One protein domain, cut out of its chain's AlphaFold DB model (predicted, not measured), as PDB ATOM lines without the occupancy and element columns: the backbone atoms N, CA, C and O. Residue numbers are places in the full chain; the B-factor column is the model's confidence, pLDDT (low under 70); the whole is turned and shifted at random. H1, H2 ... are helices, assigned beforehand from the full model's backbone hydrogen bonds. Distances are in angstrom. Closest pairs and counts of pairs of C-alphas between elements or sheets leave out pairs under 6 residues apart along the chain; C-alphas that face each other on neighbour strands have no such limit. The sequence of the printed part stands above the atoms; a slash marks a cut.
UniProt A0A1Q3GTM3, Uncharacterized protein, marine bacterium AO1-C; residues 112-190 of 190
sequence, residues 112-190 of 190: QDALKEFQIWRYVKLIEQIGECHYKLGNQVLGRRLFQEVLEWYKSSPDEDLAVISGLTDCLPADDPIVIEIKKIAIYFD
ATOM      1  N   GLN A 112      89.555 375.651  31.231       95.88
ATOM      2  CA  GLN A 112      89.879 375.563  29.811       95.88
ATOM      3  C   GLN A 112      88.700 375.084  28.963       95.88
ATOM      4  O   GLN A 112      88.586 375.510  27.814       95.88
ATOM      5  N   ASP A 113      87.828 374.238  29.517       95.81
ATOM      6  CA  ASP A 113      86.653 373.738  28.805       95.81
ATOM      7  C   ASP A 113      85.643 374.878  28.632       95.81
ATOM      8  O   ASP A 113      85.229 375.169  27.506       95.81
ATOM      9  N   ALA A 114      85.358 375.620  29.710       96.12
ATOM     10  CA  ALA A 114      84.509 376.808  29.647       96.12
ATOM     11  C   ALA A 114      85.103 377.899  28.739       96.12
ATOM     12  O   ALA A 114      84.383 378.520  27.955       96.12
ATOM     13  N   LEU A 115      86.423 378.122  28.786       95.25
ATOM     14  CA  LEU A 115      87.094 379.099  27.922       95.25
ATOM     15  C   LEU A 115      86.977 378.733  26.439       95.25
ATOM     16  O   LEU A 115      86.773 379.611  25.601       95.25
ATOM     17  N   LYS A 116      87.113 377.445  26.119       93.12
ATOM     18  CA  LYS A 116      87.010 376.933  24.755       93.12
ATOM     19  C   LYS A 116      85.590 377.055  24.207       93.12
ATOM     20  O   LYS A 116      85.438 377.436  23.051       93.12
ATOM     21  N   GLU A 117      84.575 376.768  25.025       92.19
ATOM     22  CA  GLU A 117      83.165 376.986  24.670       92.19
ATOM     23  C   GLU A 117      82.836 378.473  24.509       92.19
ATOM     24  O   GLU A 117      82.086 378.847  23.608       92.19
ATOM     25  N   PHE A 118      83.424 379.324  25.354       90.62
ATOM     26  CA  PHE A 118      83.237 380.767  25.297       90.62
ATOM     27  C   PHE A 118      83.850 381.369  24.025       90.62
ATOM     28  O   PHE A 118      83.147 382.023  23.255       90.62
ATOM     29  N   GLN A 119      85.156 381.172  23.804       89.88
ATOM     30  CA  GLN A 119      85.903 381.716  22.663       89.88
ATOM     31  C   GLN A 119      87.139 380.860  22.331       89.88
ATOM     32  O   GLN A 119      88.172 380.953  23.001       89.88
ATOM     33  N   ILE A 120      87.082 380.097  21.232       90.88
ATOM     34  CA  ILE A 120      88.160 379.174  20.819       90.88
ATOM     35  C   ILE A 120      89.504 379.892  20.634       90.88
ATOM     36  O   ILE A 120      90.521 379.415  21.135       90.88
ATOM     37  N   TRP A 121      89.532 381.069  19.999       90.31
ATOM     38  CA  TRP A 121      90.776 381.827  19.809       90.31
ATOM     39  C   TRP A 121      91.479 382.147  21.136       90.31
ATOM     40  O   TRP A 121      92.709 382.140  21.213       90.31
ATOM     41  N   ARG A 122      90.705 382.394  22.201       93.00
ATOM     42  CA  ARG A 122      91.216 382.722  23.536       93.00
ATOM     43  C   ARG A 122      91.776 381.483  24.221       93.00
ATOM     44  O   ARG A 122      92.828 381.565  24.850       93.00
ATOM     45  N   TYR A 123      91.129 380.334  24.032       94.81
ATOM     46  CA  TYR A 123      91.673 379.037  24.430       94.81
ATOM     47  C   TYR A 123      93.005 378.747  23.721       94.81
ATOM     48  O   TYR A 123      93.999 378.455  24.381       94.81
ATOM     49  N   VAL A 124      93.083 378.906  22.397       94.19
ATOM     50  CA  VAL A 124      94.334 378.673  21.652       94.19
ATOM     51  C   VAL A 124      95.441 379.626  22.123       94.19
ATOM     52  O   VAL A 124      96.583 379.198  22.314       94.19
ATOM     53  N   LYS A 125      95.107 380.897  22.397       94.69
ATOM     54  CA  LYS A 125      96.059 381.874  22.943       94.69
ATOM     55  C   LYS A 125      96.560 381.495  24.339       94.69
ATOM     56  O   LYS A 125      97.755 381.627  24.601       94.69
ATOM     57  N   LEU A 126      95.685 380.975  25.200       96.94
ATOM     58  CA  LEU A 126      96.061 380.446  26.513       96.94
ATOM     59  C   LEU A 126      97.104 379.325  26.377       96.94
ATOM     60  O   LEU A 126      98.143 379.376  27.036       96.94
ATOM     61  N   ILE A 127      96.872 378.345  25.494       97.31
ATOM     62  CA  ILE A 127      97.822 377.240  25.262       97.31
ATOM     63  C   ILE A 127      99.179 377.771  24.782       97.31
ATOM     64  O   ILE A 127     100.225 377.330  25.269       97.31
ATOM     65  N   GLU A 128      99.181 378.755  23.878       96.81
ATOM     66  CA  GLU A 128     100.409 379.410  23.421       96.81
ATOM     67  C   GLU A 128     101.168 380.067  24.585       96.81
ATOM     68  O   GLU A 128     102.372 379.852  24.734       96.81
ATOM     69  N   GLN A 129     100.484 380.832  25.435       97.75
ATOM     70  CA  GLN A 129     101.106 381.555  26.549       97.75
ATOM     71  C   GLN A 129     101.610 380.620  27.658       97.75
ATOM     72  O   GLN A 129     102.681 380.858  28.226       97.75
ATOM     73  N   ILE A 130     100.898 379.524  27.943       98.31
ATOM     74  CA  ILE A 130     101.393 378.450  28.821       98.31
ATOM     75  C   ILE A 130     102.661 377.831  28.213       98.31
ATOM     76  O   ILE A 130     103.655 377.619  28.918       98.31
ATOM     77  N   GLY A 131     102.659 377.596  26.897       98.12
ATOM     78  CA  GLY A 131     103.816 377.120  26.142       98.12
ATOM     79  C   GLY A 131     105.026 378.045  26.271       98.12
ATOM     80  O   GLY A 131     106.120 377.583  26.613       98.12
ATOM     81  N   GLU A 132     104.821 379.351  26.083       98.25
ATOM     82  CA  GLU A 132     105.844 380.383  26.270       98.25
ATOM     83  C   GLU A 132     106.395 380.354  27.695       98.25
ATOM     84  O   GLU A 132     107.611 380.273  27.881       98.25
ATOM     85  N   CYS A 133     105.530 380.343  28.708       98.44
ATOM     86  CA  CYS A 133     105.982 380.341  30.092       98.44
ATOM     87  C   CYS A 133     106.821 379.099  30.424       98.44
ATOM     88  O   CYS A 133     107.908 379.234  30.991       98.44
ATOM     89  N   HIS A 134     106.387 377.898  30.026       98.50
ATOM     90  CA  HIS A 134     107.191 376.688  30.216       98.50
ATOM     91  C   HIS A 134     108.534 376.765  29.493       98.50
ATOM     92  O   HIS A 134     109.559 376.395  30.069       98.50
ATOM     93  N   TYR A 135     108.548 377.272  28.260       98.25
ATOM     94  CA  TYR A 135     109.771 377.408  27.481       98.25
ATOM     95  C   TYR A 135     110.765 378.370  28.148       98.25
ATOM     96  O   TYR A 135     111.933 378.016  28.335       98.25
ATOM     97  N   LYS A 136     110.305 379.560  28.563       97.69
ATOM     98  CA  LYS A 136     111.133 380.584  29.228       97.69
ATOM     99  C   LYS A 136     111.618 380.148  30.617       97.69
ATOM    100  O   LYS A 136     112.690 380.572  31.036       97.69
ATOM    101  N   LEU A 137     110.890 379.263  31.301       98.12
ATOM    102  CA  LEU A 137     111.303 378.658  32.577       98.12
ATOM    103  C   LEU A 137     112.228 377.435  32.411       98.12
ATOM    104  O   LEU A 137     112.571 376.781  33.395       98.12
ATOM    105  N   GLY A 138     112.641 377.111  31.183       97.88
ATOM    106  CA  GLY A 138     113.587 376.030  30.889       97.88
ATOM    107  C   GLY A 138     112.945 374.669  30.609       97.88
ATOM    108  O   GLY A 138     113.648 373.739  30.217       97.88
ATOM    109  N   ASN A 139     111.619 374.537  30.712       97.81
ATOM    110  CA  ASN A 139     110.894 373.336  30.290       97.81
ATOM    111  C   ASN A 139     110.561 373.393  28.788       97.81
ATOM    112  O   ASN A 139     109.403 373.372  28.365       97.81
ATOM    113  N   GLN A 140     111.609 373.489  27.969       97.38
ATOM    114  CA  GLN A 140     111.499 373.704  26.524       97.38
ATOM    115  C   GLN A 140     110.795 372.557  25.794       97.38
ATOM    116  O   GLN A 140     110.092 372.799  24.819       97.38
ATOM    117  N   VAL A 141     110.936 371.317  26.278       98.00
ATOM    118  CA  VAL A 141     110.252 370.149  25.698       98.00
ATOM    119  C   VAL A 141     108.736 370.297  25.824       98.00
ATOM    120  O   VAL A 141     108.019 370.105  24.843       98.00
ATOM    121  N   LEU A 142     108.248 370.676  27.010       98.19
ATOM    122  CA  LEU A 142     106.824 370.917  27.227       98.19
ATOM    123  C   LEU A 142     106.339 372.142  26.448       98.19
ATOM    124  O   LEU A 142     105.336 372.043  25.748       98.19
ATOM    125  N   GLY A 143     107.077 373.255  26.510       98.12
ATOM    126  CA  GLY A 143     106.730 374.471  25.770       98.12
ATOM    127  C   GLY A 143     106.599 374.216  24.267       98.12
ATOM    128  O   GLY A 143     105.587 374.553  23.659       98.12
ATOM    129  N   ARG A 144     107.564 373.500  23.674       98.12
ATOM    130  CA  ARG A 144     107.522 373.139  22.252       98.12
ATOM    131  C   ARG A 144     106.371 372.188  21.913       98.12
ATOM    132  O   ARG A 144     105.805 372.298  20.829       98.12
ATOM    133  N   ARG A 145     106.003 371.265  22.811       98.50
ATOM    134  CA  ARG A 145     104.828 370.398  22.621       98.50
ATOM    135  C   ARG A 145     103.533 371.211  22.567       98.50
ATOM    136  O   ARG A 145     102.699 370.934  21.716       98.50
ATOM    137  N   LEU A 146     103.392 372.216  23.428       98.25
ATOM    138  CA  LEU A 146     102.230 373.111  23.433       98.25
ATOM    139  C   LEU A 146     102.191 373.987  22.172       98.25
ATOM    140  O   LEU A 146     101.142 374.129  21.560       98.25
ATOM    141  N   PHE A 147     103.336 374.480  21.693       97.81
ATOM    142  CA  PHE A 147     103.393 375.176  20.399       97.81
ATOM    143  C   PHE A 147     102.998 374.283  19.216       97.81
ATOM    144  O   PHE A 147     102.384 374.762  18.265       97.81
ATOM    145  N   GLN A 148     103.317 372.985  19.266       97.75
ATOM    146  CA  GLN A 148     102.834 372.036  18.263       97.75
ATOM    147  C   GLN A 148     101.309 371.896  18.323       97.75
ATOM    148  O   GLN A 148     100.678 371.865  17.274       97.75
ATOM    149  N   GLU A 149     100.718 371.836  19.518       96.12
ATOM    150  CA  GLU A 149      99.260 371.808  19.682       96.12
ATOM    151  C   GLU A 149      98.601 373.062  19.097       96.12
ATOM    152  O   GLU A 149      97.646 372.942  18.333       96.12
ATOM    153  N   VAL A 150      99.159 374.249  19.369       94.56
ATOM    154  CA  VAL A 150      98.713 375.509  18.750       94.56
ATOM    155  C   VAL A 150      98.749 375.399  17.226       94.56
ATOM    156  O   VAL A 150      97.756 375.691  16.574       94.56
ATOM    157  N   LEU A 151      99.844 374.913  16.633       93.94
ATOM    158  CA  LEU A 151      99.918 374.729  15.179       93.94
ATOM    159  C   LEU A 151      98.835 373.787  14.635       93.94
ATOM    160  O   LEU A 151      98.288 374.051  13.564       93.94
ATOM    161  N   GLU A 152      98.515 372.702  15.337       93.81
ATOM    162  CA  GLU A 152      97.452 371.799  14.889       93.81
ATOM    163  C   GLU A 152      96.068 372.466  14.938       93.81
ATOM    164  O   GLU A 152      95.284 372.250  14.016       93.81
ATOM    165  N   TRP A 153      95.807 373.356  15.906       92.06
ATOM    166  CA  TRP A 153      94.595 374.189  15.914       92.06
ATOM    167  C   TRP A 153      94.499 375.101  14.688       92.06
ATOM    168  O   TRP A 153      93.465 375.129  14.021       92.06
ATOM    169  N   TYR A 154      95.588 375.786  14.327       88.38
ATOM    170  CA  TYR A 154      95.608 376.640  13.129       88.38
ATOM    171  C   TYR A 154      95.406 375.846  11.834       88.38
ATOM    172  O   TYR A 154      94.829 376.356  10.879       88.38
ATOM    173  N   LYS A 155      95.859 374.589  11.778       89.75
ATOM    174  CA  LYS A 155      95.615 373.715  10.620       89.75
ATOM    175  C   LYS A 155      94.175 373.211  10.550       89.75
ATOM    176  O   LYS A 155      93.672 373.008   9.447       89.75
ATOM    177  N   SER A 156      93.543 372.943  11.695       87.62
ATOM    178  CA  SER A 156      92.189 372.381  11.748       87.62
ATOM    179  C   SER A 156      91.084 373.425  11.617       87.62
ATOM    180  O   SER A 156      89.989 373.070  11.188       87.62
ATOM    181  N   SER A 157      91.369 374.681  11.968       75.31
ATOM    182  CA  SER A 157      90.385 375.767  12.031       75.31
ATOM    183  C   SER A 157      90.809 376.980  11.183       75.31
ATOM    184  O   SER A 157      91.048 378.051  11.734       75.31
ATOM    185  N   PRO A 158      90.926 376.847   9.845       60.81
ATOM    186  CA  PRO A 158      91.420 377.927   8.985       60.81
ATOM    187  C   PRO A 158      90.463 379.128   8.865       60.81
ATOM    188  O   PRO A 158      90.905 380.192   8.443       60.81
ATOM    189  N   ASP A 159      89.186 378.961   9.230       60.69
ATOM    190  CA  ASP A 159      88.140 379.991   9.117       60.69
ATOM    191  C   ASP A 159      87.797 380.671  10.461       60.69
ATOM    192  O   ASP A 159      86.882 381.491  10.521       60.69
ATOM    193  N   GLU A 160      88.482 380.320  11.554       63.47
ATOM    194  CA  GLU A 160      88.291 380.981  12.850       63.47
ATOM    195  C   GLU A 160      89.254 382.171  12.978       63.47
ATOM    196  O   GLU A 160      90.435 382.046  12.649       63.47
ATOM    197  N   ASP A 161      88.762 383.313  13.481       68.94
ATOM    198  CA  ASP A 161      89.557 384.504  13.836       68.94
ATOM    199  C   ASP A 161      90.503 384.184  15.012       68.94
ATOM    200  O   ASP A 161      90.307 384.604  16.156       68.94
ATOM    201  N   LEU A 162      91.515 383.357  14.756       75.94
ATOM    202  CA  LEU A 162      92.535 383.001  15.727       75.94
ATOM    203  C   LEU A 162      93.435 384.213  15.994       75.94
ATOM    204  O   LEU A 162      93.741 385.004  15.105       75.94
ATOM    205  N   ALA A 163      93.874 384.361  17.246       80.12
ATOM    206  CA  ALA A 163      94.663 385.516  17.668       80.12
ATOM    207  C   ALA A 163      96.018 385.608  16.946       80.12
ATOM    208  O   ALA A 163      96.547 384.634  16.418       80.12
ATOM    209  N   VAL A 164      96.653 386.777  16.990       82.88
ATOM    210  CA  VAL A 164      98.035 386.903  16.516       82.88
ATOM    211  C   VAL A 164      98.964 386.059  17.395       82.88
ATOM    212  O   VAL A 164      98.944 386.122  18.631       82.88
ATOM    213  N   ILE A 165      99.801 385.275  16.726       84.81
ATOM    214  CA  ILE A 165     100.809 384.410  17.328       84.81
ATOM    215  C   ILE A 165     102.062 385.228  17.610       84.81
ATOM    216  O   ILE A 165     102.544 385.955  16.745       84.81
ATOM    217  N   SER A 166     102.609 385.089  18.812       87.50
ATOM    218  CA  SER A 166     103.781 385.861  19.239       87.50
ATOM    219  C   SER A 166     104.712 385.058  20.141       87.50
ATOM    220  O   SER A 166     105.926 385.061  19.952       87.50
ATOM    221  N   GLY A 167     104.157 384.311  21.094       87.12
ATOM    222  CA  GLY A 167     104.929 383.581  22.095       87.12
ATOM    223  C   GLY A 167     105.756 382.452  21.488       87.12
ATOM    224  O   GLY A 167     106.931 382.292  21.832       87.12
ATOM    225  N   LEU A 168     105.192 381.701  20.532       91.88
ATOM    226  CA  LEU A 168     105.945 380.627  19.877       91.88
ATOM    227  C   LEU A 168     107.059 381.180  18.978       91.88
ATOM    228  O   LEU A 168     108.160 380.624  18.964       91.88
ATOM    229  N   THR A 169     106.813 382.285  18.266       91.12
ATOM    230  CA  THR A 169     107.811 382.924  17.391       91.12
ATOM    231  C   THR A 169     108.920 383.618  18.178       91.12
ATOM    232  O   THR A 169     110.048 383.681  17.700       91.12
ATOM    233  N   ASP A 170     108.629 384.075  19.399       93.19
ATOM    234  CA  ASP A 170     109.608 384.652  20.327       93.19
ATOM    235  C   ASP A 170     110.450 383.590  21.057       93.19
ATOM    236  O   ASP A 170     111.453 383.905  21.714       93.19
ATOM    237  N   CYS A 171     110.024 382.326  21.023       96.19
ATOM    238  CA  CYS A 171     110.693 381.221  21.709       96.19
ATOM    239  C   CYS A 171     111.499 380.327  20.767       96.19
ATOM    240  O   CYS A 171     112.598 379.898  21.132       96.19
ATOM    241  N   LEU A 172     110.955 380.026  19.591       96.25
ATOM    242  CA  LEU A 172     111.558 379.114  18.631       96.25
ATOM    243  C   LEU A 172     112.379 379.872  17.573       96.25
ATOM    244  O   LEU A 172     112.002 380.972  17.167       96.25
ATOM    245  N   PRO A 173     113.492 379.294  17.086       95.12
ATOM    246  CA  PRO A 173     114.224 379.836  15.945       95.12
ATOM    247  C   PRO A 173     113.336 380.001  14.704       95.12
ATOM    248  O   PRO A 173     112.395 379.239  14.487       95.12
ATOM    249  N   ALA A 174     113.669 380.970  13.849       92.62
ATOM    250  CA  ALA A 174     112.900 381.263  12.636       92.62
ATOM    251  C   ALA A 174     112.863 380.100  11.622       92.62
ATOM    252  O   ALA A 174     111.963 380.059  10.784       92.62
ATOM    253  N   ASP A 175     113.835 379.188  11.690       94.62
ATOM    254  CA  ASP A 175     113.942 377.972  10.883       94.62
ATOM    255  C   ASP A 175     113.354 376.721  11.565       94.62
ATOM    256  O   ASP A 175     113.397 375.637  10.976       94.62
ATOM    257  N   ASP A 176     112.765 376.836  12.768       96.81
ATOM    258  CA  ASP A 176     112.036 375.719  13.379       96.81
ATOM    259  C   ASP A 176     110.828 375.350  12.493       96.81
ATOM    260  O   ASP A 176     110.071 376.237  12.076       96.81
ATOM    261  N   PRO A 177     110.594 374.051  12.216       96.38
ATOM    262  CA  PRO A 177     109.462 373.606  11.409       96.38
ATOM    263  C   PRO A 177     108.102 374.151  11.866       96.38
ATOM    264  O   PRO A 177     107.259 374.428  11.017       96.38
ATOM    265  N   ILE A 178     107.888 374.342  13.177       95.81
ATOM    266  CA  ILE A 178     106.641 374.917  13.704       95.81
ATOM    267  C   ILE A 178     106.496 376.371  13.244       95.81
ATOM    268  O   ILE A 178     105.433 376.754  12.763       95.81
ATOM    269  N   VAL A 179     107.565 377.168  13.343       94.31
ATOM    270  CA  VAL A 179     107.560 378.589  12.957       94.31
ATOM    271  C   VAL A 179     107.372 378.750  11.451       94.31
ATOM    272  O   VAL A 179     106.628 379.623  11.004       94.31
ATOM    273  N   ILE A 180     108.025 377.905  10.654       93.50
ATOM    274  CA  ILE A 180     107.863 377.917   9.199       93.50
ATOM    275  C   ILE A 180     106.409 377.624   8.825       93.50
ATOM    276  O   ILE A 180     105.841 378.313   7.979       93.50
ATOM    277  N   GLU A 181     105.810 376.603   9.434       92.88
ATOM    278  CA  GLU A 181     104.469 376.161   9.065       92.88
ATOM    279  C   GLU A 181     103.394 377.135   9.536       92.88
ATOM    280  O   GLU A 181     102.504 377.484   8.765       92.88
ATOM    281  N   ILE A 182     103.513 377.643  10.763       89.75
ATOM    282  CA  ILE A 182     102.536 378.581  11.301       89.75
ATOM    283  C   ILE A 182     102.514 379.887  10.512       89.75
ATOM    284  O   ILE A 182     101.443 380.413  10.237       89.75
ATOM    285  N   LYS A 183     103.679 380.371  10.055       87.44
ATOM    286  CA  LYS A 183     103.752 381.562   9.205       87.44
ATOM    287  C   LYS A 183     103.034 381.351   7.881       87.44
ATOM    288  O   LYS A 183     102.381 382.270   7.426       87.44
ATOM    289  N   LYS A 184     103.080 380.157   7.279       87.31
ATOM    290  CA  LYS A 184     102.328 379.888   6.037       87.31
ATOM    291  C   LYS A 184     100.817 380.032   6.222       87.31
ATOM    292  O   LYS A 184     100.137 380.402   5.273       87.31
ATOM    293  N   ILE A 185     100.317 379.719   7.417       83.25
ATOM    294  CA  ILE A 185      98.893 379.785   7.759       83.25
ATOM    295  C   ILE A 185      98.516 381.212   8.187       83.25
ATOM    296  O   ILE A 185      97.509 381.746   7.743       83.25
ATOM    297  N   ALA A 186      99.363 381.857   8.994       69.19
ATOM    298  CA  ALA A 186      99.111 383.160   9.608       69.19
ATOM    299  C   ALA A 186      99.424 384.384   8.717       69.19
ATOM    300  O   ALA A 186      99.276 385.506   9.188       69.19
ATOM    301  N   ILE A 187      99.811 384.208   7.440       57.38
ATOM    302  CA  ILE A 187     100.046 385.302   6.455       57.38
ATOM    303  C   ILE A 187      98.808 386.207   6.232       57.38
ATOM    304  O   ILE A 187      98.902 387.224   5.553       57.38
ATOM    305  N   TYR A 188      97.655 385.890   6.823       49.66
ATOM    306  CA  TYR A 188      96.417 386.660   6.689       49.66
ATOM    307  C   TYR A 188      96.170 387.721   7.781       49.66
ATOM    308  O   TYR A 188      95.106 388.332   7.762       49.66
ATOM    309  N   PHE A 189      97.116 387.969   8.700       45.78
ATOM    310  CA  PHE A 189      96.910 388.874   9.850       45.78
ATOM    311  C   PHE A 189      97.853 390.099   9.920       45.78
ATOM    312  O   PHE A 189      97.940 390.712  10.984       45.78
ATOM    313  N   ASP A 190      98.537 390.453   8.822       37.66
ATOM    314  CA  ASP A 190      99.293 391.719   8.681       37.66
ATOM    315  C   ASP A 190      98.415 392.865   8.140       37.66
ATOM    316  O   ASP A 190      97.704 392.648   7.128       37.66
TER     317      ASP A 190
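This is residues 112 to 190 of the 190 residues of an uncharacterized protein of marine bacterium AO1-C (UniProt A0A1Q3GTM3). Two long helices, H2 and H3, lie side by side as a hairpin, with short H1 folded back at the first end of H2 and H5 packed on H3. Little H4 packs on H2, near the gap between H2 and H5. The printed part has 79 residues, with five named helices in the order H1 to H5 and no named strand; its class is all helix. It is compact, with a radius of gyration of the C-alphas of 12.0 A, and rounded, spanning 31 by 27 by 19 A.

H1, residues 112 to 118, begins with C-alpha 112 at (89.879, 375.563, 29.811). H2, residues 120 to 136, is 24.5 A long, and H3, residues 140 to 156, is 24.4 A. H4 is residues 167 to 171. H5, residues 177 to 186, is 14.2 A long and ends with C-alpha 186 at (99.111, 383.160, 9.608).

H1 and H2 form a helical hairpin at 33 degrees, a shallow tilt only just short of steep; H2 touches H1 with residues 122 to 123 alone, the closest C-alphas being Lys 116 and Tyr 123, 5.1 A apart. H2, the hub, and H3 form a second hairpin at a shallow tilt of 21 degrees, closest at the C-alphas of Gly 131 and Gly 143, 4.0 A. H2 touches H4 at the C-alphas of Glu 132 and Gly 167, 5.3 A. H3 touches H5, the same way at 34 degrees, a shallow tilt only just short of steep, closest at the C-alphas of Leu 151 and Ile 182, 6.1 A. H2 and H5 are apart. In H1, H2, H3, H4 and H5 every O i to N i+4 pair is within hydrogen-bond range.

The C-alphas farthest apart, Ala 114 and Asp 175, are 34.9 A apart. The printed part has no cut, and no link is long. Residues 158 to 161 and 186 to 190 of the model have pLDDT under 70.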